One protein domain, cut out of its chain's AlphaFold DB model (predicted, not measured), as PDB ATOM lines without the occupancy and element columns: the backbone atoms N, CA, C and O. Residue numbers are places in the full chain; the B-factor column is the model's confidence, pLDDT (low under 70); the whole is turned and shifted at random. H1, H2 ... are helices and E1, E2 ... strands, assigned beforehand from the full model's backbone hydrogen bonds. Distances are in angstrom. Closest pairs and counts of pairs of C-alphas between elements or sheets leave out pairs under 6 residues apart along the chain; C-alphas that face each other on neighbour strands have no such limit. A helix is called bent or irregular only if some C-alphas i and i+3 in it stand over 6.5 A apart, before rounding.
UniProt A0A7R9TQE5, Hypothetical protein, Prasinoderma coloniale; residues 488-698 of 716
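Overview. This is residues 488 to 698 of the 716 residues of the protein "Hypothetical protein" of Prasinoderma coloniale (UniProt A0A7R9TQE5). A small three-stranded sheet, E2 E1 E3, with the long helix H6 over one face, makes one half of a long rod; a bundle of four helices or arms, H1, H4b, H5 and H8, makes the other. H7 and residues 645 to 656 lie at the rod's sheet end, and the helical hairpin of H3 and H4a slants off to one side near the middle. The printed part has 211 residues, mostly helix by class, with eight named helices and three named strands in the order H1 E1 H2 E2 H3 H4 H5 H6 H7 E3 H8; the sheet is all antiparallel. The whole is loose, with a radius of gyration of the C-alphas of 23.4 A, and spans 85 by 39 by 26 A.

Along the chain. The strands are E1, residues 516 to 521, 15.9 A long, E2, residues 533 to 536, and E3, residues 657 to 662, 17.0 A. H6, residues 608 to 633, 37.6 A, has a kink of 53 degrees near residue 621 and is irregular: C-alphas 629 and 632 are 9.4 A apart. Shorter helices are H2, residues 522 to 528, H3, residues 538 to 547, and H7, residues 635 to 644. H1, residues 490 to 512, 34.0 A, begins at C-alpha 490 (19.419, -25.269, -36.184). H4, residues 555 to 584, was assigned as one helix by its hydrogen bonds but is bent, C-alphas 568 and 571 being 6.9 A apart; its arms are H4a, residues 555 to 568, and H4b, residues 571 to 584. H5 is residues 589 to 605, 24.7 A, and H8, residues 664 to 697, 49.9 A, ends at C-alpha 697 (9.579, -17.705, -54.974).

Arrangement. E1 is antiparallel to E2, with N 518 and O 534 2.9 A apart, and to E3, with N 519 and O 659 2.9 A apart. H6 is on the sheet at a height of 8.9 A, over E3; the closest C-alphas are those of Glu 623 and Arg 659, 5.4 A. H2 is on the same face; H3 only grazes the sheet. H2 and H7 are close but not clearly touching, C-alphas 523 and 641 being 7.1 A apart. H3 and H4a form a hairpin, closest at C-alphas 542 and 561, 5.6 A. The bundle is up and down, each member running against the one before: H1 touches H8, closest at C-alphas 506 and 672, 5.2 A, and H4b and H5 form a hairpin, closest at C-alphas 575 and 602, 5.5 A. Every O i to N i+4 pair is within hydrogen-bond range in H2, H4a, H4b, H5 and H7, against 18 of 19 in H1, 4 of 6 in H3, 17 of 22 in H6 and 29 of 30 in H8.

Size, cuts and confidence. The two C-alphas farthest apart, of Glu 643 and Ala 698, are 85.4 A apart. The printed part has no cut; the link from H7 to E3 is long. Mean pLDDT of the printed part is 87.8, with residues 633 to 634, 636 to 637, 644 to 645, 648 to 651 and 697 to 698 under 70.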
ATOM      1  N   VAL A 488      16.682 -20.833 -40.793       84.06
ATOM      2  CA  VAL A 488      18.100 -20.719 -40.421       84.06
ATOM      3  C   VAL A 488      18.638 -22.038 -39.860       84.06
ATOM      4  O   VAL A 488      17.891 -22.902 -39.405       84.06
ATOM      5  N   HIS A 489      19.963 -22.205 -39.878       86.81
ATOM      6  CA  HIS A 489      20.614 -23.419 -39.384       86.81
ATOM      7  C   HIS A 489      20.306 -23.665 -37.893       86.81
ATOM      8  O   HIS A 489      20.443 -22.756 -37.077       86.81
ATOM      9  N   LYS A 490      19.960 -24.906 -37.514       87.44
ATOM     10  CA  LYS A 490      19.419 -25.269 -36.184       87.44
ATOM     11  C   LYS A 490      20.224 -24.719 -34.993       87.44
ATOM     12  O   LYS A 490      19.628 -24.275 -34.016       87.44
ATOM     13  N   ARG A 491      21.564 -24.702 -35.082       90.44
ATOM     14  CA  ARG A 491      22.449 -24.132 -34.038       90.44
ATOM     15  C   ARG A 491      22.290 -22.610 -33.887       90.44
ATOM     16  O   ARG A 491      22.180 -22.129 -32.768       90.44
ATOM     17  N   TRP A 492      22.204 -21.873 -34.997       91.00
ATOM     18  CA  TRP A 492      21.909 -20.431 -34.997       91.00
ATOM     19  C   TRP A 492      20.476 -20.152 -34.524       91.00
ATOM     20  O   TRP A 492      20.257 -19.232 -33.741       91.00
ATOM     21  N   GLY A 493      19.522 -21.001 -34.930       90.19
ATOM     22  CA  GLY A 493      18.138 -20.998 -34.446       90.19
ATOM     23  C   GLY A 493      18.034 -21.025 -32.916       90.19
ATOM     24  O   GLY A 493      17.312 -20.223 -32.322       90.19
ATOM     25  N   ALA A 494      18.792 -21.932 -32.291       91.69
ATOM     26  CA  ALA A 494      18.872 -22.079 -30.841       91.69
ATOM     27  C   ALA A 494      19.645 -20.934 -30.161       91.69
ATOM     28  O   ALA A 494      19.185 -20.433 -29.140       91.69
ATOM     29  N   LEU A 495      20.768 -20.480 -30.733       94.69
ATOM     30  CA  LEU A 495      21.565 -19.380 -30.173       94.69
ATOM     31  C   LEU A 495      20.742 -18.093 -30.024       94.69
ATOM     32  O   LEU A 495      20.719 -17.506 -28.949       94.69
ATOM     33  N   VAL A 496      20.022 -17.681 -31.074       94.69
ATOM     34  CA  VAL A 496      19.173 -16.475 -31.027       94.69
ATOM     35  C   VAL A 496      18.041 -16.627 -30.008       94.69
ATOM     36  O   VAL A 496      17.710 -15.658 -29.334       94.69
ATOM     37  N   LEU A 497      17.484 -17.833 -29.840       94.56
ATOM     38  CA  LEU A 497      16.474 -18.094 -28.812       94.56
ATOM     39  C   LEU A 497      17.050 -17.950 -27.394       94.56
ATOM     40  O   LEU A 497      16.417 -17.320 -26.555       94.56
ATOM     41  N   VAL A 498      18.247 -18.489 -27.135       95.81
ATOM     42  CA  VAL A 498      18.931 -18.320 -25.843       95.81
ATOM     43  C   VAL A 498      19.203 -16.840 -25.576       95.81
ATOM     44  O   VAL A 498      18.811 -16.351 -24.524       95.81
ATOM     45  N   VAL A 499      19.773 -16.111 -26.546       96.62
ATOM     46  CA  VAL A 499      20.041 -14.664 -26.429       96.62
ATOM     47  C   VAL A 499      18.758 -13.862 -26.181       96.62
ATOM     48  O   VAL A 499      18.761 -12.910 -25.404       96.62
ATOM     49  N   LEU A 500      17.644 -14.245 -26.809       96.44
ATOM     50  CA  LEU A 500      16.353 -13.597 -26.601       96.44
ATOM     51  C   LEU A 500      15.809 -13.848 -25.184       96.44
ATOM     52  O   LEU A 500      15.326 -12.913 -24.549       96.44
ATOM     53  N   ILE A 501      15.919 -15.080 -24.671       96.50
ATOM     54  CA  ILE A 501      15.504 -15.426 -23.302       96.50
ATOM     55  C   ILE A 501      16.384 -14.704 -22.274       96.50
ATOM     56  O   ILE A 501      15.852 -14.124 -21.328       96.50
ATOM     57  N   THR A 502      17.709 -14.674 -22.467       96.75
ATOM     58  CA  THR A 502      18.612 -13.936 -21.570       96.75
ATOM     59  C   THR A 502      18.327 -12.442 -21.610       96.75
ATOM     60  O   THR A 502      18.244 -11.831 -20.554       96.75
ATOM     61  N   CYS A 503      18.075 -11.862 -22.788       97.75
ATOM     62  CA  CYS A 503      17.703 -10.454 -22.914       97.75
ATOM     63  C   CYS A 503      16.389 -10.142 -22.178       97.75
ATOM     64  O   CYS A 503      16.307  -9.136 -21.474       97.75
ATOM     65  N   ALA A 504      15.370 -10.999 -22.299       97.00
ATOM     66  CA  ALA A 504      14.110 -10.831 -21.579       97.00
ATOM     67  C   ALA A 504      14.301 -10.917 -20.055       97.00
ATOM     68  O   ALA A 504      13.738 -10.099 -19.332       97.00
ATOM     69  N   ALA A 505      15.139 -11.840 -19.574       97.38
ATOM     70  CA  ALA A 505      15.494 -11.940 -18.159       97.38
ATOM     71  C   ALA A 505      16.309 -10.727 -17.667       97.38
ATOM     72  O   ALA A 505      16.033 -10.206 -16.591       97.38
ATOM     73  N   GLN A 506      17.267 -10.233 -18.459       97.19
ATOM     74  CA  GLN A 506      18.073  -9.050 -18.132       97.19
ATOM     75  C   GLN A 506      17.219  -7.781 -18.042       97.19
ATOM     76  O   GLN A 506      17.382  -7.021 -17.092       97.19
ATOM     77  N   VAL A 507      16.284  -7.564 -18.976       97.19
ATOM     78  CA  VAL A 507      15.333  -6.441 -18.888       97.19
ATOM     79  C   VAL A 507      14.396  -6.630 -17.691       97.19
ATOM     80  O   VAL A 507      14.211  -5.686 -16.930       97.19
ATOM     81  N   ALA A 508      13.859  -7.840 -17.478       96.56
ATOM     82  CA  ALA A 508      12.981  -8.147 -16.345       96.56
ATOM     83  C   ALA A 508      13.630  -7.858 -14.988       96.56
ATOM     84  O   ALA A 508      13.027  -7.167 -14.179       96.56
ATOM     85  N   VAL A 509      14.851  -8.332 -14.743       97.25
ATOM     86  CA  VAL A 509      15.557  -8.063 -13.481       97.25
ATOM     87  C   VAL A 509      16.036  -6.609 -13.425       97.25
ATOM     88  O   VAL A 509      15.888  -5.953 -12.396       97.25
ATOM     89  N   GLY A 510      16.550  -6.072 -14.535       96.19
ATOM     90  CA  GLY A 510      17.137  -4.735 -14.600       96.19
ATOM     91  C   GLY A 510      16.164  -3.598 -14.280       96.19
ATOM     92  O   GLY A 510      16.541  -2.690 -13.549       96.19
ATOM     93  N   VAL A 511      14.908  -3.638 -14.750       96.75
ATOM     94  CA  VAL A 511      13.954  -2.531 -14.492       96.75
ATOM     95  C   VAL A 511      13.514  -2.414 -13.025       96.75
ATOM     96  O   VAL A 511      13.094  -1.333 -12.612       96.75
ATOM     97  N   PHE A 512      13.623  -3.497 -12.247       96.31
ATOM     98  CA  PHE A 512      13.361  -3.511 -10.800       96.31
ATOM     99  C   PHE A 512      14.636  -3.407  -9.952       96.31
ATOM    100  O   PHE A 512      14.537  -3.180  -8.751       96.31
ATOM    101  N   SER A 513      15.819  -3.571 -10.549       96.12
ATOM    102  CA  SER A 513      17.097  -3.433  -9.845       96.12
ATOM    103  C   SER A 513      17.439  -1.961  -9.643       96.12
ATOM    104  O   SER A 513      17.258  -1.139 -10.548       96.12
ATOM    105  N   GLU A 514      17.974  -1.624  -8.473       95.81
ATOM    106  CA  GLU A 514      18.485  -0.280  -8.214       95.81
ATOM    107  C   GLU A 514      19.591   0.060  -9.218       95.81
ATOM    108  O   GLU A 514      20.515  -0.713  -9.478       95.81
ATOM    109  N   THR A 515      19.407   1.198  -9.872       95.25
ATOM    110  CA  THR A 515      20.195   1.674 -11.008       95.25
ATOM    111  C   THR A 515      21.132   2.792 -10.562       95.25
ATOM    112  O   THR A 515      22.279   2.849 -10.995       95.25
ATOM    113  N   PHE A 516      20.662   3.665  -9.675       94.38
ATOM    114  CA  PHE A 516      21.453   4.727  -9.068       94.38
ATOM    115  C   PHE A 516      20.953   5.023  -7.655       94.38
ATOM    116  O   PHE A 516      19.790   4.761  -7.340       94.38
ATOM    117  N   ARG A 517      21.825   5.593  -6.829       93.31
ATOM    118  CA  ARG A 517      21.531   6.051  -5.468       93.31
ATOM    119  C   ARG A 517      21.874   7.530  -5.341       93.31
ATOM    120  O   ARG A 517      22.879   7.963  -5.908       93.31
ATOM    121  N   PHE A 518      21.047   8.283  -4.622       89.69
ATOM    122  CA  PHE A 518      21.372   9.631  -4.158       89.69
ATOM    123  C   PHE A 518      21.693   9.589  -2.671       89.69
ATOM    124  O   PHE A 518      20.926   9.020  -1.894       89.69
ATOM    125  N   GLU A 519      22.813  10.201  -2.307       89.06
ATOM    126  CA  GLU A 519      23.246  10.435  -0.935       89.06
ATOM    127  C   GLU A 519      23.284  11.943  -0.712       89.06
ATOM    128  O   GLU A 519      23.983  12.673  -1.416       89.06
ATOM    129  N   PHE A 520      22.486  12.402   0.243       87.00
ATOM    130  CA  PHE A 520      22.516  13.767   0.734       87.00
ATOM    131  C   PHE A 520      23.619  13.814   1.789       87.00
ATOM    132  O   PHE A 520      23.552  13.101   2.791       87.00
ATOM    133  N   GLU A 521      24.664  14.592   1.526       83.88
ATOM    134  CA  GLU A 521      25.787  14.786   2.445       83.88
ATOM    135  C   GLU A 521      25.623  16.141   3.173       83.88
ATOM    136  O   GLU A 521      24.763  16.971   2.835       83.88
ATOM    137  N   GLY A 522      26.416  16.357   4.225       81.94
ATOM    138  CA  GLY A 522      26.387  17.604   4.985       81.94
ATOM    139  C   GLY A 522      25.133  17.801   5.853       81.94
ATOM    140  O   GLY A 522      24.440  16.842   6.200       81.94
ATOM    141  N   LEU A 523      24.814  19.057   6.189       77.50
ATOM    142  CA  LEU A 523      23.667  19.420   7.036       77.50
ATOM    143  C   LEU A 523      22.336  18.928   6.448       77.50
ATOM    144  O   LEU A 523      21.479  18.446   7.185       77.50
ATOM    145  N   SER A 524      22.175  18.989   5.121       79.38
ATOM    146  CA  SER A 524      20.999  18.431   4.443       79.38
ATOM    147  C   SER A 524      20.871  16.914   4.617       79.38
ATOM    148  O   SER A 524      19.759  16.419   4.769       79.38
ATOM    149  N   GLY A 525      21.991  16.186   4.650       81.12
ATOM    150  CA  GLY A 525      22.023  14.755   4.942       81.12
ATOM    151  C   GLY A 525      21.673  14.448   6.393       81.12
ATOM    152  O   GLY A 525      20.847  13.579   6.654       81.12
ATOM    153  N   TRP A 526      22.248  15.199   7.334       77.94
ATOM    154  CA  TRP A 526      21.954  15.071   8.764       77.94
ATOM    155  C   TRP A 526      20.474  15.335   9.079       77.94
ATOM    156  O   TRP A 526      19.841  14.551   9.777       77.94
ATOM    157  N   LEU A 527      19.893  16.389   8.497       75.00
ATOM    158  CA  LEU A 527      18.496  16.774   8.728       75.00
ATOM    159  C   LEU A 527      17.476  15.847   8.035       75.00
ATOM    160  O   LEU A 527      16.291  15.892   8.358       75.00
ATOM    161  N   LEU A 528      17.920  15.019   7.082       78.25
ATOM    162  CA  LEU A 528      17.092  14.018   6.403       78.25
ATOM    163  C   LEU A 528      17.134  12.630   7.061       78.25
ATOM    164  O   LEU A 528      16.333  11.791   6.661       78.25
ATOM    165  N   ASP A 529      18.051  12.339   7.992       75.69
ATOM    166  CA  ASP A 529      18.268  10.988   8.545       75.69
ATOM    167  C   ASP A 529      16.948  10.394   9.105       75.69
ATOM    168  O   ASP A 529      16.375  10.975  10.030       75.69
ATOM    169  N   PRO A 530      16.402   9.279   8.558       72.38
ATOM    170  CA  PRO A 530      17.056   8.235   7.750       72.38
ATOM    171  C   PRO A 530      16.937   8.326   6.209       72.38
ATOM    172  O   PRO A 530      17.543   7.516   5.507       72.38
ATOM    173  N   ASP A 531      16.191   9.278   5.646       76.81
ATOM    174  CA  ASP A 531      15.963   9.452   4.194       76.81
ATOM    175  C   ASP A 531      17.159  10.075   3.429       76.81
ATOM    176  O   ASP A 531      17.076  10.363   2.226       76.81
ATOM    177  N   ALA A 532      18.302  10.240   4.101       81.50
ATOM    178  CA  ALA A 532      19.548  10.775   3.551       81.50
ATOM    179  C   ALA A 532      20.149   9.933   2.404       81.50
ATOM    180  O   ALA A 532      20.954  10.438   1.626       81.50
ATOM    181  N   SER A 533      19.763   8.660   2.260       87.75
ATOM    182  CA  SER A 533      20.241   7.763   1.197       87.75
ATOM    183  C   SER A 533      19.074   7.056   0.505       87.75
ATOM    184  O   SER A 533      18.417   6.205   1.103       87.75
ATOM    185  N   ARG A 534      18.835   7.355  -0.780       89.44
ATOM    186  CA  ARG A 534      17.685   6.838  -1.549       89.44
ATOM    187  C   ARG A 534      18.110   6.175  -2.863       89.44
ATOM    188  O   ARG A 534      18.671   6.825  -3.747       89.44
ATOM    189  N   GLY A 535      17.835   4.874  -2.982       92.31
ATOM    190  CA  GLY A 535      18.097   4.048  -4.167       92.31
ATOM    191  C   GLY A 535      16.915   4.009  -5.143       92.31
ATOM    192  O   GLY A 535      15.758   3.881  -4.743       92.31
ATOM    193  N   PHE A 536      17.194   4.096  -6.446       94.62
ATOM    194  CA  PHE A 536      16.175   4.162  -7.494       94.62
ATOM    195  C   PHE A 536      16.422   3.151  -8.619       94.62
ATOM    196  O   PHE A 536      17.477   3.105  -9.251       94.62
ATOM    197  N   SER A 537      15.389   2.362  -8.910       95.94
ATOM    198  CA  SER A 537      15.233   1.539 -10.115       95.94
ATOM    199  C   SER A 537      14.396   2.290 -11.156       95.94
ATOM    200  O   SER A 537      13.754   3.291 -10.835       95.94
ATOM    201  N   ALA A 538      14.312   1.786 -12.392       94.81
ATOM    202  CA  ALA A 538      13.419   2.371 -13.400       94.81
ATOM    203  C   ALA A 538      11.945   2.394 -12.937       94.81
ATOM    204  O   ALA A 538      11.222   3.354 -13.207       94.81
ATOM    205  N   VAL A 539      11.490   1.360 -12.217       94.94
ATOM    206  CA  VAL A 539      10.101   1.274 -11.733       94.94
ATOM    207  C   VAL A 539       9.858   2.101 -10.464       94.94
ATOM    208  O   VAL A 539       8.786   2.698 -10.354       94.94
ATOM    209  N   SER A 540      10.809   2.182  -9.520       94.19
ATOM    210  CA  SER A 540      10.640   3.058  -8.344       94.19
ATOM    211  C   SER A 540      10.734   4.534  -8.723       94.19
ATOM    212  O   SER A 540       9.817   5.270  -8.388       94.19
ATOM    213  N   LEU A 541      11.692   4.938  -9.570       93.62
ATOM    214  CA  LEU A 541      11.725   6.286 -10.158       93.62
ATOM    215  C   LEU A 541      10.360   6.676 -10.750       93.62
ATOM    216  O   LEU A 541       9.815   7.732 -10.439       93.62
ATOM    217  N   ALA A 542       9.765   5.794 -11.559       92.88
ATOM    218  CA  ALA A 542       8.459   6.040 -12.155       92.88
ATOM    219  C   ALA A 542       7.325   6.181 -11.125       92.88
ATOM    220  O   ALA A 542       6.405   6.972 -11.335       92.88
ATOM    221  N   ARG A 543       7.357   5.419 -10.026       91.62
ATOM    222  CA  ARG A 543       6.406   5.546  -8.910       91.62
ATOM    223  C   ARG A 543       6.574   6.902  -8.222       91.62
ATOM    224  O   ARG A 543       5.588   7.621  -8.029       91.62
ATOM    225  N   ASP A 544       7.817   7.260  -7.940       90.44
ATOM    226  CA  ASP A 544       8.164   8.332  -7.017       90.44
ATOM    227  C   ASP A 544       8.074   9.722  -7.664       90.44
ATOM    228  O   ASP A 544       7.861  10.703  -6.957       90.44
ATOM    229  N   ILE A 545       8.045   9.816  -9.005       89.44
ATOM    230  CA  ILE A 545       7.567  11.012  -9.737       89.44
ATOM    231  C   ILE A 545       6.215  11.502  -9.188       89.44
ATOM    232  O   ILE A 545       5.988  12.708  -9.099       89.44
ATOM    233  N   SER A 546       5.308  10.587  -8.811       87.12
ATOM    234  CA  SER A 546       3.978  10.969  -8.318       87.12
ATOM    235  C   SER A 546       3.980  11.461  -6.867       87.12
ATOM    236  O   SER A 546       3.361  12.485  -6.587       87.12
ATOM    237  N   THR A 547       4.711  10.800  -5.966       82.88
ATOM    238  CA  THR A 547       4.820  11.172  -4.539       82.88
ATOM    239  C   THR A 547       5.675  12.420  -4.316       82.88
ATOM    240  O   THR A 547       5.418  13.193  -3.402       82.88
ATOM    241  N   THR A 548       6.647  12.653  -5.197       80.50
ATOM    242  CA  THR A 548       7.494  13.853  -5.250       80.50
ATOM    243  C   THR A 548       6.737  15.096  -5.725       80.50
ATOM    244  O   THR A 548       7.180  16.226  -5.517       80.50
ATOM    245  N   SER A 549       5.601  14.904  -6.397       80.06
ATOM    246  CA  SER A 549       4.846  15.998  -6.992       80.06
ATOM    247  C   SER A 549       3.870  16.659  -6.022       80.06
ATOM    248  O   SER A 549       3.310  16.057  -5.112       80.06
ATOM    249  N   THR A 550       3.576  17.913  -6.328       71.69
ATOM    250  CA  THR A 550       2.695  18.802  -5.565       71.69
ATOM    251  C   THR A 550       1.211  18.468  -5.693       71.69
ATOM    252  O   THR A 550       0.385  18.968  -4.931       71.69
ATOM    253  N   THR A 551       0.871  17.656  -6.692       79.19
ATOM    254  CA  THR A 551      -0.469  17.149  -6.977       79.19
ATOM    255  C   THR A 551      -0.325  15.704  -7.475       79.19
ATOM    256  O   THR A 551      -0.383  15.462  -8.679       79.19
ATOM    257  N   PRO A 552      -0.161  14.708  -6.577       80.62
ATOM    258  CA  PRO A 552       0.132  13.315  -6.956       80.62
ATOM    259  C   PRO A 552      -0.876  12.669  -7.916       80.62
ATOM    260  O   PRO A 552      -0.551  11.724  -8.633       80.62
ATOM    261  N   ASN A 553      -2.109  13.183  -7.945       85.00
ATOM    262  CA  ASN A 553      -3.186  12.747  -8.837       85.00
ATOM    263  C   ASN A 553      -3.495  13.748  -9.968       85.00
ATOM    264  O   ASN A 553      -4.485  13.583 -10.676       85.00
ATOM    265  N   GLY A 554      -2.658  14.772 -10.153       85.00
ATOM    266  CA  GLY A 554      -2.754  15.722 -11.254       85.00
ATOM    267  C   GLY A 554      -2.531  15.041 -12.606       85.00
ATOM    268  O   GLY A 554      -1.666  14.173 -12.747       85.00
ATOM    269  N   ILE A 555      -3.312  15.450 -13.611       86.94
ATOM    270  CA  ILE A 555      -3.272  14.880 -14.969       86.94
ATOM    271  C   ILE A 555      -1.859  14.975 -15.558       86.94
ATOM    272  O   ILE A 555      -1.377  14.017 -16.150       86.94
ATOM    273  N   GLU A 556      -1.185  16.103 -15.338       84.12
ATOM    274  CA  GLU A 556       0.189  16.385 -15.760       84.12
ATOM    275  C   GLU A 556       1.193  15.350 -15.228       84.12
ATOM    276  O   GLU A 556       1.861  14.658 -15.997       84.12
ATOM    277  N   VAL A 557       1.244  15.166 -13.909       87.62
ATOM    278  CA  VAL A 557       2.167  14.229 -13.249       87.62
ATOM    279  C   VAL A 557       1.863  12.783 -13.645       87.62
ATOM    280  O   VAL A 557       2.772  12.008 -13.950       87.62
ATOM    281  N   ARG A 558       0.577  12.411 -13.699       90.50
ATOM    282  CA  ARG A 558       0.156  11.070 -14.132       90.50
ATOM    283  C   ARG A 558       0.459  10.823 -15.611       90.50
ATOM    284  O   ARG A 558       0.836   9.706 -15.955       90.50
ATOM    285  N   ALA A 559       0.374  11.839 -16.472       89.81
ATOM    286  CA  ALA A 559       0.789  11.742 -17.869       89.81
ATOM    287  C   ALA A 559       2.308  11.552 -18.001       89.81
ATOM    288  O   ALA A 559       2.737  10.710 -18.788       89.81
ATOM    289  N   LEU A 560       3.118  12.259 -17.202       91.06
ATOM    290  CA  LEU A 560       4.574  12.072 -17.166       91.06
ATOM    291  C   LEU A 560       4.950  10.647 -16.730       91.06
ATOM    292  O   LEU A 560       5.683   9.957 -17.438       91.06
ATOM    293  N   GLN A 561       4.378  10.175 -15.620       93.25
ATOM    294  CA  GLN A 561       4.550   8.807 -15.116       93.25
ATOM    295  C   GLN A 561       4.125   7.751 -16.152       93.25
ATOM    296  O   GLN A 561       4.848   6.780 -16.386       93.25
ATOM    297  N   ALA A 562       2.970   7.940 -16.800       92.94
ATOM    298  CA  ALA A 562       2.465   7.022 -17.817       92.94
ATOM    299  C   ALA A 562       3.353   6.991 -19.070       92.94
ATOM    300  O   ALA A 562       3.627   5.909 -19.585       92.94
ATOM    301  N   MET A 563       3.838   8.144 -19.546       93.12
ATOM    302  CA  MET A 563       4.768   8.215 -20.679       93.12
ATOM    303  C   MET A 563       6.116   7.572 -20.345       93.12
ATOM    304  O   MET A 563       6.604   6.759 -21.127       93.12
ATOM    305  N   PHE A 564       6.685   7.849 -19.169       95.19
ATOM    306  CA  PHE A 564       7.929   7.217 -18.733       95.19
ATOM    307  C   PHE A 564       7.802   5.682 -18.717       95.19
ATOM    308  O   PHE A 564       8.576   4.984 -19.376       95.19
ATOM    309  N   LEU A 565       6.773   5.143 -18.047       95.50
ATOM    310  CA  LEU A 565       6.523   3.696 -18.003       95.50
ATOM    311  C   LEU A 565       6.235   3.106 -19.387       95.50
ATOM    312  O   LEU A 565       6.693   2.002 -19.683       95.50
ATOM    313  N   LEU A 566       5.508   3.823 -20.248       95.50
ATOM    314  CA  LEU A 566       5.214   3.376 -21.607       95.50
ATOM    315  C   LEU A 566       6.507   3.160 -22.405       95.50
ATOM    316  O   LEU A 566       6.743   2.057 -22.900       95.50
ATOM    317  N   PHE A 567       7.349   4.190 -22.499       96.25
ATOM    318  CA  PHE A 567       8.541   4.197 -23.351       96.25
ATOM    319  C   PHE A 567       9.700   3.352 -22.788       96.25
ATOM    320  O   PHE A 567      10.384   2.669 -23.557       96.25
ATOM    321  N   VAL A 568       9.920   3.364 -21.467       96.69
ATOM    322  CA  VAL A 568      11.058   2.677 -20.819       96.69
ATOM    323  C   VAL A 568      10.746   1.219 -20.466       96.69
ATOM    324  O   VAL A 568      11.646   0.383 -20.490       96.69
ATOM    325  N   VAL A 569       9.483   0.884 -20.169       95.69
ATOM    326  CA  VAL A 569       9.098  -0.443 -19.654       95.69
ATOM    327  C   VAL A 569       8.152  -1.164 -20.620       95.69
ATOM    328  O   VAL A 569       8.529  -2.167 -21.228       95.69
ATOM    329  N   VAL A 570       6.926  -0.662 -20.802       97.06
ATOM    330  CA  VAL A 570       5.837  -1.393 -21.481       97.06
ATOM    331  C   VAL A 570       6.179  -1.718 -22.936       97.06
ATOM    332  O   VAL A 570       6.048  -2.868 -23.357       97.06
ATOM    333  N   VAL A 571       6.652  -0.734 -23.705       97.06
ATOM    334  CA  VAL A 571       6.991  -0.916 -25.125       97.06
ATOM    335  C   VAL A 571       8.182  -1.866 -25.304       97.06
ATOM    336  O   VAL A 571       8.201  -2.649 -26.254       97.06
ATOM    337  N   VAL A 572       9.144  -1.868 -24.375       96.81
ATOM    338  CA  VAL A 572      10.322  -2.751 -24.425       96.81
ATOM    339  C   VAL A 572       9.914  -4.215 -24.250       96.81
ATOM    340  O   VAL A 572      10.311  -5.064 -25.053       96.81
ATOM    341  N   PHE A 573       9.062  -4.515 -23.260       97.25
ATOM    342  CA  PHE A 573       8.501  -5.859 -23.087       97.25
ATOM    343  C   PHE A 573       7.591  -6.259 -24.248       97.25
ATOM    344  O   PHE A 573       7.709  -7.380 -24.745       97.25
ATOM    345  N   ALA A 574       6.733  -5.356 -24.732       97.75
ATOM    346  CA  ALA A 574       5.881  -5.617 -25.890       97.75
ATOM    347  C   ALA A 574       6.713  -5.976 -27.136       97.75
ATOM    348  O   ALA A 574       6.387  -6.937 -27.836       97.75
ATOM    349  N   HIS A 575       7.826  -5.270 -27.372       97.56
ATOM    350  CA  HIS A 575       8.753  -5.578 -28.462       97.56
ATOM    351  C   HIS A 575       9.411  -6.949 -28.280       97.56
ATOM    352  O   HIS A 575       9.401  -7.762 -29.199       97.56
ATOM    353  N   LEU A 576       9.922  -7.263 -27.085       97.06
ATOM    354  CA  LEU A 576      10.527  -8.570 -26.791       97.06
ATOM    355  C   LEU A 576       9.542  -9.737 -26.967       97.06
ATOM    356  O   LEU A 576       9.897 -10.756 -27.567       97.06
ATOM    357  N   ILE A 577       8.295  -9.588 -26.513       96.62
ATOM    358  CA  ILE A 577       7.221 -10.573 -26.722       96.62
ATOM    359  C   ILE A 577       6.953 -10.754 -28.223       96.62
ATOM    360  O   ILE A 577       6.847 -11.883 -28.709       96.62
ATOM    361  N   LEU A 578       6.905  -9.659 -28.982       95.88
ATOM    362  CA  LEU A 578       6.652  -9.697 -30.418       95.88
ATOM    363  C   LEU A 578       7.808 -10.331 -31.212       95.88
ATOM    364  O   LEU A 578       7.558 -11.156 -32.094       95.88
ATOM    365  N   LEU A 579       9.064 -10.038 -30.860       95.94
ATOM    366  CA  LEU A 579      10.245 -10.720 -31.403       95.94
ATOM    367  C   LEU A 579      10.234 -12.221 -31.070       95.94
ATOM    368  O   LEU A 579      10.534 -13.045 -31.937       95.94
ATOM    369  N   SER A 580       9.829 -12.592 -29.849       94.25
ATOM    370  CA  SER A 580       9.674 -13.997 -29.430       94.25
ATOM    371  C   SER A 580       8.658 -14.725 -30.308       94.25
ATOM    372  O   SER A 580       8.910 -15.832 -30.789       94.25
ATOM    373  N   PHE A 581       7.512 -14.084 -30.551       93.31
ATOM    374  CA  PHE A 581       6.437 -14.633 -31.367       93.31
ATOM    375  C   PHE A 581       6.853 -14.759 -32.839       93.31
ATOM    376  O   PHE A 581       6.668 -15.823 -33.429       93.31
ATOM    377  N   LEU A 582       7.507 -13.736 -33.405       92.06
ATOM    378  CA  LEU A 582       8.107 -13.784 -34.745       92.06
ATOM    379  C   LEU A 582       9.136 -14.916 -34.896       92.06
ATOM    380  O   LEU A 582       9.203 -15.537 -35.956       92.06
ATOM    381  N   TRP A 583       9.925 -15.210 -33.856       94.19
ATOM    382  CA  TRP A 583      10.950 -16.257 -33.901       94.19
ATOM    383  C   TRP A 583      10.379 -17.680 -33.806       94.19
ATOM    384  O   TRP A 583      10.811 -18.575 -34.540       94.19
ATOM    385  N   LEU A 584       9.421 -17.899 -32.897       91.69
ATOM    386  CA  LEU A 584       8.952 -19.230 -32.487       91.69
ATOM    387  C   LEU A 584       7.653 -19.694 -33.161       91.69
ATOM    388  O   LEU A 584       7.464 -20.904 -33.363       91.69
ATOM    389  N   ALA A 585       6.737 -18.776 -33.479       88.94
ATOM    390  CA  ALA A 585       5.411 -19.136 -33.963       88.94
ATOM    391  C   ALA A 585       5.443 -19.670 -35.406       88.94
ATOM    392  O   ALA A 585       6.283 -19.303 -36.226       88.94
ATOM    393  N   LYS A 586       4.493 -20.559 -35.723       87.38
ATOM    394  CA  LYS A 586       4.205 -20.989 -37.099       87.38
ATOM    395  C   LYS A 586       3.255 -19.973 -37.730       87.38
ATOM    396  O   LYS A 586       2.041 -20.082 -37.549       87.38
ATOM    397  N   LEU A 587       3.802 -18.980 -38.419       84.44
ATOM    398  CA  LEU A 587       3.037 -17.859 -38.963       84.44
ATOM    399  C   LEU A 587       2.656 -18.101 -40.428       84.44
ATOM    400  O   LEU A 587       3.338 -18.819 -41.157       84.44
ATOM    401  N   THR A 588       1.545 -17.502 -40.851       84.62
ATOM    402  CA  THR A 588       1.263 -17.263 -42.272       84.62
ATOM    403  C   THR A 588       2.025 -16.020 -42.726       84.62
ATOM    404  O   THR A 588       2.310 -15.141 -41.910       84.62
ATOM    405  N   GLU A 589       2.314 -15.907 -44.021       78.94
ATOM    406  CA  GLU A 589       3.052 -14.774 -44.598       78.94
ATOM    407  C   GLU A 589       2.419 -13.414 -44.250       78.94
ATOM    408  O   GLU A 589       3.098 -12.506 -43.769       78.94
ATOM    409  N   LEU A 590       1.091 -13.298 -44.385       80.81
ATOM    410  CA  LEU A 590       0.341 -12.087 -44.028       80.81
ATOM    411  C   LEU A 590       0.482 -11.724 -42.542       80.81
ATOM    412  O   LEU A 590       0.659 -10.551 -42.210       80.81
ATOM    413  N   SER A 591       0.427 -12.712 -41.644       85.00
ATOM    414  CA  SER A 591       0.621 -12.480 -40.209       85.00
ATOM    415  C   SER A 591       2.067 -12.099 -39.903       85.00
ATOM    416  O   SER A 591       2.290 -11.133 -39.183       85.00
ATOM    417  N   GLN A 592       3.048 -12.793 -40.488       86.38
ATOM    418  CA  GLN A 592       4.470 -12.488 -40.317       86.38
ATOM    419  C   GLN A 592       4.799 -11.062 -40.775       86.38
ATOM    420  O   GLN A 592       5.469 -10.334 -40.046       86.38
ATOM    421  N   ARG A 593       4.276 -10.626 -41.927       85.44
ATOM    422  CA  ARG A 593       4.467  -9.263 -42.445       85.44
ATOM    423  C   ARG A 593       3.823  -8.198 -41.545       85.44
ATOM    424  O   ARG A 593       4.454  -7.182 -41.272       85.44
ATOM    425  N   ARG A 594       2.610  -8.435 -41.026       88.69
ATOM    426  CA  ARG A 594       1.951  -7.530 -40.057       88.69
ATOM    427  C   ARG A 594       2.728  -7.424 -38.740       88.69
ATOM    428  O   ARG A 594       2.955  -6.321 -38.256       88.69
ATOM    429  N   LEU A 595       3.153  -8.560 -38.187       90.56
ATOM    430  CA  LEU A 595       3.915  -8.633 -36.937       90.56
ATOM    431  C   LEU A 595       5.312  -8.010 -37.088       90.56
ATOM    432  O   LEU A 595       5.780  -7.350 -36.169       90.56
ATOM    433  N   PHE A 596       5.948  -8.148 -38.257       90.44
ATOM    434  CA  PHE A 596       7.206  -7.474 -38.585       90.44
ATOM    435  C   PHE A 596       7.061  -5.947 -38.562       90.44
ATOM    436  O   PHE A 596       7.833  -5.282 -37.879       90.44
ATOM    437  N   TYR A 597       6.043  -5.382 -39.222       89.25
ATOM    438  CA  TYR A 597       5.812  -3.931 -39.168       89.25
ATOM    439  C   TYR A 597       5.454  -3.446 -37.754       89.25
ATOM    440  O   TYR A 597       5.925  -2.395 -37.336       89.25
ATOM    441  N   ALA A 598       4.685  -4.218 -36.978       91.94
ATOM    442  CA  ALA A 598       4.420  -3.886 -35.577       91.94
ATOM    443  C   ALA A 598       5.702  -3.903 -34.714       91.94
ATOM    444  O   ALA A 598       5.858  -3.055 -33.839       91.94
ATOM    445  N   ALA A 599       6.645  -4.812 -34.986       93.50
ATOM    446  CA  ALA A 599       7.940  -4.867 -34.306       93.50
ATOM    447  C   ALA A 599       8.850  -3.694 -34.696       93.50
ATOM    448  O   ALA A 599       9.591  -3.181 -33.868       93.50
ATOM    449  N   GLU A 600       8.772  -3.227 -35.941       91.50
ATOM    450  CA  GLU A 600       9.462  -2.013 -36.381       91.50
ATOM    451  C   GLU A 600       8.953  -0.771 -35.630       91.50
ATOM    452  O   GLU A 600       9.765   0.001 -35.126       91.50
ATOM    453  N   VAL A 601       7.627  -0.643 -35.466       91.69
ATOM    454  CA  VAL A 601       6.993   0.432 -34.681       91.69
ATOM    455  C   VAL A 601       7.399   0.369 -33.206       91.69
ATOM    456  O   VAL A 601       7.881   1.355 -32.656       91.69
ATOM    457  N   LEU A 602       7.272  -0.790 -32.549       94.81
ATOM    458  CA  LEU A 602       7.658  -0.909 -31.137       94.81
ATOM    459  C   LEU A 602       9.164  -0.667 -30.925       94.81
ATOM    460  O   LEU A 602       9.552  -0.111 -29.903       94.81
ATOM    461  N   ASN A 603      10.021  -1.008 -31.894       94.25
ATOM    462  CA  ASN A 603      11.461  -0.763 -31.801       94.25
ATOM    463  C   ASN A 603      11.836   0.733 -31.799       94.25
ATOM    464  O   ASN A 603      12.816   1.094 -31.144       94.25
ATOM    465  N   SER A 604      11.116   1.599 -32.525       93.06
ATOM    466  CA  SER A 604      11.395   3.046 -32.508       93.06
ATOM    467  C   SER A 604      10.776   3.777 -31.315       93.06
ATOM    468  O   SER A 604      11.240   4.862 -30.975       93.06
ATOM    469  N   TRP A 605       9.812   3.162 -30.622       95.38
ATOM    470  CA  TRP A 605       9.248   3.667 -29.364       95.38
ATOM    471  C   TRP A 605       9.961   3.123 -28.115       95.38
ATOM    472  O   TRP A 605       9.946   3.766 -27.073       95.38
ATOM    473  N   ALA A 606      10.598   1.953 -28.175       96.50
ATOM    474  CA  ALA A 606      11.311   1.371 -27.038       96.50
ATOM    475  C   ALA A 606      12.550   2.209 -26.669       96.50
ATOM    476  O   ALA A 606      13.529   2.223 -27.416       96.50
ATOM    477  N   ALA A 607      12.522   2.883 -25.516       96.62
ATOM    478  CA  ALA A 607      13.495   3.908 -25.123       96.62
ATOM    479  C   ALA A 607      14.423   3.498 -23.961       96.62
ATOM    480  O   ALA A 607      14.957   4.361 -23.267       96.62
ATOM    481  N   LEU A 608      14.635   2.194 -23.741       95.94
ATOM    482  CA  LEU A 608      15.533   1.693 -22.688       95.94
ATOM    483  C   LEU A 608      16.976   2.194 -22.855       95.94
ATOM    484  O   LEU A 608      17.629   2.557 -21.885       95.94
ATOM    485  N   ASP A 609      17.457   2.227 -24.098       95.81
ATOM    486  CA  ASP A 609      18.766   2.767 -24.470       95.81
ATOM    487  C   ASP A 609      18.878   4.267 -24.161       95.81
ATOM    488  O   ASP A 609      19.875   4.700 -23.587       95.81
ATOM    489  N   VAL A 610      17.831   5.036 -24.470       96.19
ATOM    490  CA  VAL A 610      17.744   6.466 -24.141       96.19
ATOM    491  C   VAL A 610      17.771   6.676 -22.623       96.19
ATOM    492  O   VAL A 610      18.567   7.472 -22.137       96.19
ATOM    493  N   PHE A 611      16.969   5.920 -21.865       96.44
ATOM    494  CA  PHE A 611      16.934   5.994 -20.400       96.44
ATOM    495  C   PHE A 611      18.293   5.674 -19.759       96.44
ATOM    496  O   PHE A 611      18.755   6.428 -18.907       96.44
ATOM    497  N   VAL A 612      18.962   4.602 -20.195       96.19
ATOM    498  CA  VAL A 612      20.292   4.222 -19.685       96.19
ATOM    499  C   VAL A 612      21.326   5.323 -19.936       96.19
ATOM    500  O   VAL A 612      22.082   5.664 -19.026       96.19
ATOM    501  N   VAL A 613      21.341   5.918 -21.134       95.44
ATOM    502  CA  VAL A 613      22.233   7.050 -21.441       95.44
ATOM    503  C   VAL A 613      21.898   8.263 -20.574       95.44
ATOM    504  O   VAL A 613      22.814   8.868 -20.021       95.44
ATOM    505  N   THR A 614      20.614   8.591 -20.396       94.69
ATOM    506  CA  THR A 614      20.182   9.690 -19.522       94.69
ATOM    507  C   THR A 614      20.634   9.490 -18.077       94.69
ATOM    508  O   THR A 614      21.173  10.425 -17.490       94.69
ATOM    509  N   VAL A 615      20.456   8.296 -17.501       94.19
ATOM    510  CA  VAL A 615      20.877   8.006 -16.121       94.19
ATOM    511  C   VAL A 615      22.385   8.166 -15.971       94.19
ATOM    512  O   VAL A 615      22.820   8.921 -15.108       94.19
ATOM    513  N   ILE A 616      23.184   7.530 -16.834       93.62
ATOM    514  CA  ILE A 616      24.651   7.614 -16.761       93.62
ATOM    515  C   ILE A 616      25.118   9.067 -16.919       93.62
ATOM    516  O   ILE A 616      25.935   9.536 -16.131       93.62
ATOM    517  N   ALA A 617      24.578   9.800 -17.899       92.00
ATOM    518  CA  ALA A 617      24.945  11.193 -18.128       92.00
ATOM    519  C   ALA A 617      24.569  12.104 -16.949       92.00
ATOM    520  O   ALA A 617      25.353  12.986 -16.608       92.00
ATOM    521  N   SER A 618      23.401  11.893 -16.332       89.56
ATOM    522  CA  SER A 618      22.902  12.735 -15.237       89.56
ATOM    523  C   SER A 618      23.615  12.441 -13.918       89.56
ATOM    524  O   SER A 618      24.099  13.368 -13.282       89.56
ATOM    525  N   VAL A 619      23.731  11.164 -13.532       90.69
ATOM    526  CA  VAL A 619      24.383  10.729 -12.283       90.69
ATOM    527  C   VAL A 619      25.834  11.218 -12.244       90.69
ATOM    528  O   VAL A 619      26.225  11.913 -11.316       90.69
ATOM    529  N   LEU A 620      26.611  11.010 -13.312       89.94
ATOM    530  CA  LEU A 620      28.017  11.448 -13.368       89.94
ATOM    531  C   LEU A 620      28.235  12.976 -13.289       89.94
ATOM    532  O   LEU A 620      29.381  13.416 -13.295       89.94
ATOM    533  N   GLN A 621      27.174  13.786 -13.281       90.00
ATOM    534  CA  GLN A 621      27.243  15.246 -13.382       90.00
ATOM    535  C   GLN A 621      26.350  15.998 -12.379       90.00
ATOM    536  O   GLN A 621      26.444  17.224 -12.297       90.00
ATOM    537  N   ILE A 622      25.503  15.306 -11.608       86.88
ATOM    538  CA  ILE A 622      24.525  15.961 -10.728       86.88
ATOM    539  C   ILE A 622      25.176  16.674  -9.538       86.88
ATOM    540  O   ILE A 622      24.751  17.778  -9.232       86.88
ATOM    541  N   GLU A 623      26.244  16.118  -8.958       87.06
ATOM    542  CA  GLU A 623      27.026  16.711  -7.851       87.06
ATOM    543  C   GLU A 623      27.663  18.056  -8.258       87.06
ATOM    544  O   GLU A 623      27.654  19.047  -7.534       87.06
ATOM    545  N   GLN A 624      28.192  18.133  -9.482       87.25
ATOM    546  CA  GLN A 624      28.753  19.377 -10.009       87.25
ATOM    547  C   GLN A 624      27.652  20.408 -10.316       87.25
ATOM    548  O   GLN A 624      27.862  21.613 -10.169       87.25
ATOM    549  N   PHE A 625      26.475  19.942 -10.740       83.69
ATOM    550  CA  PHE A 625      25.333  20.802 -11.033       83.69
ATOM    551  C   PHE A 625      24.636  21.309  -9.758       83.69
ATOM    552  O   PHE A 625      24.299  22.489  -9.703       83.69
ATOM    553  N   SER A 626      24.477  20.485  -8.716       83.81
ATOM    554  CA  SER A 626      23.900  20.884  -7.422       83.81
ATOM    555  C   SER A 626      24.728  21.990  -6.768       83.81
ATOM    556  O   SER A 626      24.181  23.052  -6.470       83.81
ATOM    557  N   ARG A 627      26.052  21.810  -6.661       83.00
ATOM    558  CA  ARG A 627      26.972  22.836  -6.136       83.00
ATOM    559  C   ARG A 627      26.881  24.160  -6.905       83.00
ATOM    560  O   ARG A 627      26.893  25.223  -6.291       83.00
ATOM    561  N   PHE A 628      26.720  24.126  -8.233       82.38
ATOM    562  CA  PHE A 628      26.488  25.342  -9.027       82.38
ATOM    563  C   PHE A 628      25.129  26.003  -8.735       82.38
ATOM    564  O   PHE A 628      25.057  27.225  -8.633       82.38
ATOM    565  N   MET A 629      24.060  25.212  -8.597       75.19
ATOM    566  CA  MET A 629      22.711  25.713  -8.300       75.19
ATOM    567  C   MET A 629      22.623  26.397  -6.927       75.19
ATOM    568  O   MET A 629      21.857  27.346  -6.763       75.19
ATOM    569  N   ILE A 630      23.406  25.933  -5.953       77.06
ATOM    570  CA  ILE A 630      23.507  26.531  -4.615       77.06
ATOM    571  C   ILE A 630      24.404  27.773  -4.675       77.06
ATOM    572  O   ILE A 630      24.004  28.849  -4.227       77.06
ATOM    573  N   GLY A 631      25.589  27.647  -5.284       76.00
ATOM    574  CA  GLY A 631      26.608  28.694  -5.307       76.00
ATOM    575  C   GLY A 631      26.996  29.139  -3.893       76.00
ATOM    576  O   GLY A 631      26.849  28.385  -2.938       76.00
ATOM    577  N   GLY A 632      27.413  30.400  -3.746       70.81
ATOM    578  CA  GLY A 632      27.817  30.966  -2.451       70.81
ATOM    579  C   GLY A 632      26.679  31.249  -1.453       70.81
ATOM    580  O   GLY A 632      26.807  32.110  -0.590       70.81
ATOM    581  N   ARG A 633      25.500  30.631  -1.621       66.94
ATOM    582  CA  ARG A 633      24.315  30.896  -0.776       66.94
ATOM    583  C   ARG A 633      24.364  30.180   0.571       66.94
ATOM    584  O   ARG A 633      23.637  30.571   1.477       66.94
ATOM    585  N   CYS A 634      25.180  29.137   0.669       69.19
ATOM    586  CA  CYS A 634      25.359  28.344   1.876       69.19
ATOM    587  C   CYS A 634      26.643  28.698   2.646       69.19
ATOM    588  O   CYS A 634      26.754  28.269   3.783       69.19
ATOM    589  N   ASP A 635      27.559  29.517   2.110       74.44
ATOM    590  CA  ASP A 635      28.894  29.786   2.689       74.44
ATOM    591  C   ASP A 635      28.878  30.169   4.186       74.44
ATOM    592  O   ASP A 635      29.763  29.781   4.946       74.44
ATOM    593  N   ALA A 636      27.858  30.914   4.629       69.00
ATOM    594  CA  ALA A 636      27.676  31.279   6.039       69.00
ATOM    595  C   ALA A 636      27.173  30.109   6.911       69.00
ATOM    596  O   ALA A 636      27.534  30.009   8.078       69.00
ATOM    597  N   ILE A 637      26.355  29.218   6.346       67.88
ATOM    598  CA  ILE A 637      25.870  28.000   7.008       67.88
ATOM    599  C   ILE A 637      26.999  26.967   7.071       67.88
ATOM    600  O   ILE A 637      27.191  26.367   8.121       67.88
ATOM    601  N   ASP A 638      27.784  26.815   6.001       74.88
ATOM    602  CA  ASP A 638      28.962  25.940   5.942       74.88
ATOM    603  C   ASP A 638      29.956  26.273   7.069       74.88
ATOM    604  O   ASP A 638      30.437  25.386   7.775       74.88
ATOM    605  N   ALA A 639      30.201  27.567   7.317       75.25
ATOM    606  CA  ALA A 639      31.039  28.024   8.426       75.25
ATOM    607  C   ALA A 639      30.484  27.628   9.811       75.25
ATOM    608  O   ALA A 639      31.251  27.209  10.676       75.25
ATOM    609  N   ILE A 640      29.164  27.709  10.015       70.56
ATOM    610  CA  ILE A 640      28.504  27.309  11.271       70.56
ATOM    611  C   ILE A 640      28.534  25.784  11.445       70.56
ATOM    612  O   ILE A 640      28.829  25.299  12.535       70.56
ATOM    613  N   VAL A 641      28.263  25.020  10.382       70.00
ATOM    614  CA  VAL A 641      28.330  23.549  10.395       70.00
ATOM    615  C   VAL A 641      29.735  23.098  10.792       70.00
ATOM    616  O   VAL A 641      29.879  22.284  11.698       70.00
ATOM    617  N   LYS A 642      30.761  23.707  10.194       76.25
ATOM    618  CA  LYS A 642      32.173  23.447  10.484       76.25
ATOM    619  C   LYS A 642      32.594  23.744  11.927       76.25
ATOM    620  O   LYS A 642      33.485  23.083  12.451       76.25
ATOM    621  N   GLU A 643      32.029  24.773  12.554       71.44
ATOM    622  CA  GLU A 643      32.428  25.188  13.907       71.44
ATOM    623  C   GLU A 643      31.646  24.463  15.015       71.44
ATOM    624  O   GLU A 643      32.191  24.236  16.095       71.44
ATOM    625  N   TYR A 644      30.393  24.065  14.752       68.31
ATOM    626  CA  TYR A 644      29.468  23.571  15.783       68.31
ATOM    627  C   TYR A 644      28.890  22.167  15.553       68.31
ATOM    628  O   TYR A 644      28.270  21.639  16.473       68.31
ATOM    629  N   LEU A 645      29.027  21.585  14.354       67.94
ATOM    630  CA  LEU A 645      28.369  20.326  13.957       67.94
ATOM    631  C   LEU A 645      29.293  19.364  13.172       67.94
ATOM    632  O   LEU A 645      28.808  18.399  12.585       67.94
ATOM    633  N   ASP A 646      30.606  19.610  13.130       72.38
ATOM    634  CA  ASP A 646      31.580  18.819  12.351       72.38
ATOM    635  C   ASP A 646      31.593  17.326  12.760       72.38
ATOM    636  O   ASP A 646      31.575  16.429  11.906       72.38
ATOM    637  N   GLU A 647      31.517  17.036  14.069       70.56
ATOM    638  CA  GLU A 647      31.442  15.659  14.582       70.56
ATOM    639  C   GLU A 647      30.099  14.981  14.230       70.56
ATOM    640  O   GLU A 647      30.087  13.838  13.762       70.56
ATOM    641  N   GLU A 648      28.968  15.680  14.373       69.31
ATOM    642  CA  GLU A 648      27.624  15.182  14.042       69.31
ATOM    643  C   GLU A 648      27.411  14.955  12.535       69.31
ATOM    644  O   GLU A 648      26.735  14.003  12.128       69.31
ATOM    645  N   VAL A 649      28.000  15.813  11.696       66.81
ATOM    646  CA  VAL A 649      27.859  15.807  10.229       66.81
ATOM    647  C   VAL A 649      28.958  14.962   9.551       66.81
ATOM    648  O   VAL A 649      29.034  14.865   8.326       66.81
ATOM    649  N   LYS A 650      29.754  14.224  10.344       65.94
ATOM    650  CA  LYS A 650      30.747  13.230   9.889       65.94
ATOM    651  C   LYS A 650      31.867  13.830   9.019       65.94
ATOM    652  O   LYS A 650      32.366  13.147   8.121       65.94
ATOM    653  N   GLY A 651      32.280  15.072   9.279       61.16
ATOM    654  CA  GLY A 651      33.393  15.705   8.561       61.16
ATOM    655  C   GLY A 651      33.052  16.311   7.197       61.16
ATOM    656  O   GLY A 651      33.949  16.462   6.365       61.16
ATOM    657  N   VAL A 652      31.774  16.605   6.919       70.88
ATOM    658  CA  VAL A 652      31.335  17.253   5.669       70.88
ATOM    659  C   VAL A 652      30.704  18.615   5.971       70.88
ATOM    660  O   VAL A 652      29.493  18.731   6.128       70.88
ATOM    661  N   ASP A 653      31.542  19.654   5.997       74.56
ATOM    662  CA  ASP A 653      31.232  21.058   6.343       74.56
ATOM    663  C   ASP A 653      30.169  21.775   5.471       74.56
ATOM    664  O   ASP A 653      30.083  22.998   5.489       74.56
ATOM    665  N   THR A 654      29.387  21.076   4.646       76.25
ATOM    666  CA  THR A 654      28.473  21.704   3.679       76.25
ATOM    667  C   THR A 654      27.021  21.705   4.154       76.25
ATOM    668  O   THR A 654      26.456  20.677   4.510       76.25
ATOM    669  N   CYS A 655      26.362  22.846   4.036       74.38
ATOM    670  CA  CYS A 655      24.923  23.087   4.154       74.38
ATOM    671  C   CYS A 655      24.062  22.124   3.314       74.38
ATOM    672  O   CYS A 655      23.059  21.589   3.789       74.38
ATOM    673  N   PHE A 656      24.458  21.877   2.063       80.25
ATOM    674  CA  PHE A 656      23.791  20.944   1.158       80.25
ATOM    675  C   PHE A 656      24.794  20.412   0.137       80.25
ATOM    676  O   PHE A 656      25.391  21.192  -0.606       80.25
ATOM    677  N   ASP A 657      24.897  19.090   0.027       81.38
ATOM    678  CA  ASP A 657      25.485  18.444  -1.140       81.38
ATOM    679  C   ASP A 657      24.703  17.176  -1.500       81.38
ATOM    680  O   ASP A 657      24.073  16.547  -0.648       81.38
ATOM    681  N   VAL A 658      24.712  16.815  -2.784       84.69
ATOM    682  CA  VAL A 658      24.037  15.620  -3.305       84.69
ATOM    683  C   VAL A 658      25.016  14.843  -4.150       84.69
ATOM    684  O   VAL A 658      25.263  15.145  -5.322       84.69
ATOM    685  N   ARG A 659      25.528  13.784  -3.542       87.81
ATOM    686  CA  ARG A 659      26.342  12.794  -4.212       87.81
ATOM    687  C   ARG A 659      25.451  11.760  -4.872       87.81
ATOM    688  O   ARG A 659      24.345  11.456  -4.423       87.81
ATOM    689  N   SER A 660      25.933  11.193  -5.970       90.25
ATOM    690  CA  SER A 660      25.206  10.137  -6.661       90.25
ATOM    691  C   SER A 660      26.126   9.010  -7.091       90.25
ATOM    692  O   SER A 660      27.276   9.230  -7.473       90.25
ATOM    693  N   MET A 661      25.616   7.786  -7.007       92.00
ATOM    694  CA  MET A 661      26.372   6.574  -7.305       92.00
ATOM    695  C   MET A 661      25.617   5.713  -8.311       92.00
ATOM    696  O   MET A 661      24.392   5.598  -8.259       92.00
ATOM    697  N   LEU A 662      26.353   5.100  -9.242       94.31
ATOM    698  CA  LEU A 662      25.816   4.088 -10.149       94.31
ATOM    699  C   LEU A 662      25.811   2.732  -9.440       94.31
ATOM    700  O   LEU A 662      26.868   2.175  -9.146       94.31
ATOM    701  N   GLU A 663      24.620   2.189  -9.215       95.69
ATOM    702  CA  GLU A 663      24.438   0.878  -8.591       95.69
ATOM    703  C   GLU A 663      24.675  -0.258  -9.606       95.69
ATOM    704  O   GLU A 663      24.548  -0.037 -10.818       95.69
ATOM    705  N   PRO A 664      24.965  -1.502  -9.173       94.50
ATOM    706  CA  PRO A 664      25.193  -2.637 -10.074       94.50
ATOM    707  C   PRO A 664      24.068  -2.896 -11.093       94.50
ATOM    708  O   PRO A 664      24.334  -3.404 -12.187       94.50
ATOM    709  N   GLY A 665      22.821  -2.512 -10.787       94.62
ATOM    710  CA  GLY A 665      21.698  -2.608 -11.721       94.62
ATOM    711  C   GLY A 665      21.832  -1.706 -12.954       94.62
ATOM    712  O   GLY A 665      21.304  -2.058 -14.010       94.62
ATOM    713  N   SER A 666      22.607  -0.613 -12.892       94.81
ATOM    714  CA  SER A 666      22.925   0.205 -14.075       94.81
ATOM    715  C   SER A 666      23.679  -0.595 -15.135       94.81
ATOM    716  O   SER A 666      23.281  -0.605 -16.299       94.81
ATOM    717  N   TRP A 667      24.704  -1.349 -14.739       95.50
ATOM    718  CA  TRP A 667      25.471  -2.205 -15.643       95.50
ATOM    719  C   TRP A 667      24.633  -3.367 -16.182       95.50
ATOM    720  O   TRP A 667      24.763  -3.726 -17.355       95.50
ATOM    721  N   LEU A 668      23.709  -3.908 -15.378       96.38
ATOM    722  CA  LEU A 668      22.726  -4.883 -15.853       96.38
ATOM    723  C   LEU A 668      21.805  -4.281 -16.927       96.38
ATOM    724  O   LEU A 668      21.581  -4.926 -17.951       96.38
ATOM    725  N   LEU A 669      21.321  -3.048 -16.743       95.94
ATOM    726  CA  LEU A 669      20.501  -2.338 -17.731       95.94
ATOM    727  C   LEU A 669      21.281  -1.945 -18.995       95.94
ATOM    728  O   LEU A 669      20.742  -2.082 -20.093       95.94
ATOM    729  N   VAL A 670      22.552  -1.542 -18.882       97.19
ATOM    730  CA  VAL A 670      23.458  -1.342 -20.033       97.19
ATOM    731  C   VAL A 670      23.572  -2.635 -20.838       97.19
ATOM    732  O   VAL A 670      23.342  -2.638 -22.049       97.19
ATOM    733  N   MET A 671      23.865  -3.755 -20.171       96.75
ATOM    734  CA  MET A 671      23.958  -5.059 -20.827       96.75
ATOM    735  C   MET A 671      22.621  -5.474 -21.450       96.75
ATOM    736  O   MET A 671      22.613  -5.931 -22.593       96.75
ATOM    737  N   ALA A 672      21.500  -5.252 -20.758       97.19
ATOM    738  CA  ALA A 672      20.159  -5.513 -21.271       97.19
ATOM    739  C   ALA A 672      19.882  -4.716 -22.556       97.19
ATOM    740  O   ALA A 672      19.498  -5.308 -23.566       97.19
ATOM    741  N   ALA A 673      20.152  -3.406 -22.561       96.69
ATOM    742  CA  ALA A 673      19.970  -2.527 -23.716       96.69
ATOM    743  C   ALA A 673      20.860  -2.937 -24.906       96.69
ATOM    744  O   ALA A 673      20.385  -2.991 -26.042       96.69
ATOM    745  N   VAL A 674      22.123  -3.308 -24.663       97.00
ATOM    746  CA  VAL A 674      23.031  -3.804 -25.712       97.00
ATOM    747  C   VAL A 674      22.544  -5.141 -26.282       97.00
ATOM    748  O   VAL A 674      22.436  -5.278 -27.504       97.00
ATOM    749  N   THR A 675      22.184  -6.117 -25.438       96.75
ATOM    750  CA  THR A 675      21.644  -7.405 -25.918       96.75
ATOM    751  C   THR A 675      20.325  -7.233 -26.666       96.75
ATOM    752  O   THR A 675      20.117  -7.887 -27.688       96.75
ATOM    753  N   TRP A 676      19.483  -6.300 -26.219       97.06
ATOM    754  CA  TRP A 676      18.206  -5.949 -26.831       97.06
ATOM    755  C   TRP A 676      18.389  -5.363 -28.236       97.06
ATOM    756  O   TRP A 676      17.783  -5.849 -29.195       97.06
ATOM    757  N   LEU A 677      19.297  -4.392 -28.397       94.69
ATOM    758  CA  LEU A 677      19.641  -3.820 -29.701       94.69
ATOM    759  C   LEU A 677      20.184  -4.886 -30.665       94.69
ATOM    760  O   LEU A 677      19.790  -4.922 -31.834       94.69
ATOM    761  N   VAL A 678      21.062  -5.777 -30.188       95.62
ATOM    762  CA  VAL A 678      21.638  -6.857 -31.006       95.62
ATOM    763  C   VAL A 678      20.567  -7.870 -31.423       95.62
ATOM    764  O   VAL A 678      20.443  -8.157 -32.616       95.62
ATOM    765  N   VAL A 679      19.762  -8.387 -30.489       96.06
ATOM    766  CA  VAL A 679      18.752  -9.413 -30.800       96.06
ATOM    767  C   VAL A 679      17.629  -8.855 -31.677       96.06
ATOM    768  O   VAL A 679      17.237  -9.516 -32.640       96.06
ATOM    769  N   SER A 680      17.196  -7.609 -31.441       95.12
ATOM    770  CA  SER A 680      16.240  -6.897 -32.300       95.12
ATOM    771  C   SER A 680      16.762  -6.803 -33.739       95.12
ATOM    772  O   SER A 680      16.111  -7.275 -34.676       95.12
ATOM    773  N   ARG A 681      17.997  -6.312 -33.931       93.81
ATOM    774  CA  ARG A 681      18.646  -6.218 -35.254       93.81
ATOM    775  C   ARG A 681      18.756  -7.580 -35.954       93.81
ATOM    776  O   ARG A 681      18.541  -7.648 -37.165       93.81
ATOM    777  N   VAL A 682      19.089  -8.650 -35.228       94.56
ATOM    778  CA  VAL A 682      19.248 -10.006 -35.791       94.56
ATOM    779  C   VAL A 682      17.905 -10.612 -36.203       94.56
ATOM    780  O   VAL A 682      17.774 -11.086 -37.338       94.56
ATOM    781  N   VAL A 683      16.895 -10.576 -35.329       94.62
ATOM    782  CA  VAL A 683      15.564 -11.143 -35.613       94.62
ATOM    783  C   VAL A 683      14.886 -10.380 -36.753       94.62
ATOM    784  O   VAL A 683      14.411 -11.011 -37.699       94.62
ATOM    785  N   MET A 684      14.927  -9.043 -36.735       91.62
ATOM    786  CA  MET A 684      14.331  -8.210 -37.786       91.62
ATOM    787  C   MET A 684      14.980  -8.457 -39.153       91.62
ATOM    788  O   MET A 684      14.268  -8.760 -40.110       91.62
ATOM    789  N   ARG A 685      16.320  -8.456 -39.255       91.44
ATOM    790  CA  ARG A 685      17.022  -8.776 -40.517       91.44
ATOM    791  C   ARG A 685      16.740 -10.194 -41.012       91.44
ATOM    792  O   ARG A 685      16.666 -10.426 -42.217       91.44
ATOM    793  N   THR A 686      16.592 -11.161 -40.106       91.06
ATOM    794  CA  THR A 686      16.250 -12.542 -40.485       91.06
ATOM    795  C   THR A 686      14.825 -12.612 -41.038       91.06
ATOM    796  O   THR A 686      14.605 -13.249 -42.066       91.06
ATOM    797  N   CYS A 687      13.875 -11.901 -40.420       88.50
ATOM    798  CA  CYS A 687      12.492 -11.802 -40.887       88.50
ATOM    799  C   CYS A 687      12.392 -11.115 -42.261       88.50
ATOM    800  O   CYS A 687      11.787 -11.670 -43.176       88.50
ATOM    801  N   GLU A 688      13.062  -9.973 -42.439       86.69
ATOM    802  CA  GLU A 688      13.154  -9.238 -43.710       86.69
ATOM    803  C   GLU A 688      13.710 -10.128 -44.839       86.69
ATOM    804  O   GLU A 688      13.146 -10.196 -45.932       86.69
ATOM    805  N   ASN A 689      14.787 -10.872 -44.564       86.31
ATOM    806  CA  ASN A 689      15.380 -11.804 -45.525       86.31
ATOM    807  C   ASN A 689      14.477 -13.006 -45.838       86.31
ATOM    808  O   ASN A 689      14.490 -13.486 -46.972       86.31
ATOM    809  N   ALA A 690      13.699 -13.502 -44.871       83.94
ATOM    810  CA  ALA A 690      12.733 -14.574 -45.098       83.94
ATOM    811  C   ALA A 690      11.568 -14.101 -45.986       83.94
ATOM    812  O   ALA A 690      11.272 -14.749 -46.988       83.94
ATOM    813  N   LEU A 691      10.982 -12.935 -45.690       81.88
ATOM    814  CA  LEU A 691       9.922 -12.324 -46.503       81.88
ATOM    815  C   LEU A 691      10.404 -12.060 -47.942       81.88
ATOM    816  O   LEU A 691       9.760 -12.481 -48.900       81.88
ATOM    817  N   ARG A 692      11.610 -11.498 -48.118       80.75
ATOM    818  CA  ARG A 692      12.224 -11.296 -49.446       80.75
ATOM    819  C   ARG A 692      12.508 -12.584 -50.225       80.75
ATOM    820  O   ARG A 692      12.655 -12.521 -51.444       80.75
ATOM    821  N   ARG A 693      12.644 -13.739 -49.562       79.81
ATOM    822  CA  ARG A 693      12.774 -15.041 -50.243       79.81
ATOM    823  C   ARG A 693      11.422 -15.530 -50.753       79.81
ATOM    824  O   ARG A 693      11.372 -15.984 -51.890       79.81
ATOM    825  N   LEU A 694      10.356 -15.373 -49.966       73.56
ATOM    826  CA  LEU A 694       8.986 -15.690 -50.386       73.56
ATOM    827  C   LEU A 694       8.577 -14.840 -51.601       73.56
ATOM    828  O   LEU A 694       8.183 -15.396 -52.622       73.56
ATOM    829  N   GLU A 695       8.836 -13.526 -51.571       72.19
ATOM    830  CA  GLU A 695       8.607 -12.622 -52.717       72.19
ATOM    831  C   GLU A 695       9.335 -13.038 -54.010       72.19
ATOM    832  O   GLU A 695       8.893 -12.688 -55.101       72.19
ATOM    833  N   ARG A 696      10.478 -13.733 -53.912       75.62
ATOM    834  CA  ARG A 696      11.242 -14.234 -55.073       75.62
ATOM    835  C   ARG A 696      10.794 -15.618 -55.541       75.62
ATOM    836  O   ARG A 696      11.176 -16.027 -56.631       75.62
ATOM    837  N   GLN A 697      10.073 -16.354 -54.698       69.00
ATOM    838  CA  GLN A 697       9.579 -17.705 -54.974       69.00
ATOM    839  C   GLN A 697       8.119 -17.712 -55.438       69.00
ATOM    840  O   GLN A 697       7.667 -18.725 -55.971       69.00
ATOM    841  N   ALA A 698       7.395 -16.601 -55.277       63.41
ATOM    842  CA  ALA A 698       6.113 -16.383 -55.931       63.41
ATOM    843  C   ALA A 698       6.286 -16.540 -57.460       63.41
ATOM    844  O   ALA A 698       7.081 -15.804 -58.054       63.41
TER     845      ALA A 698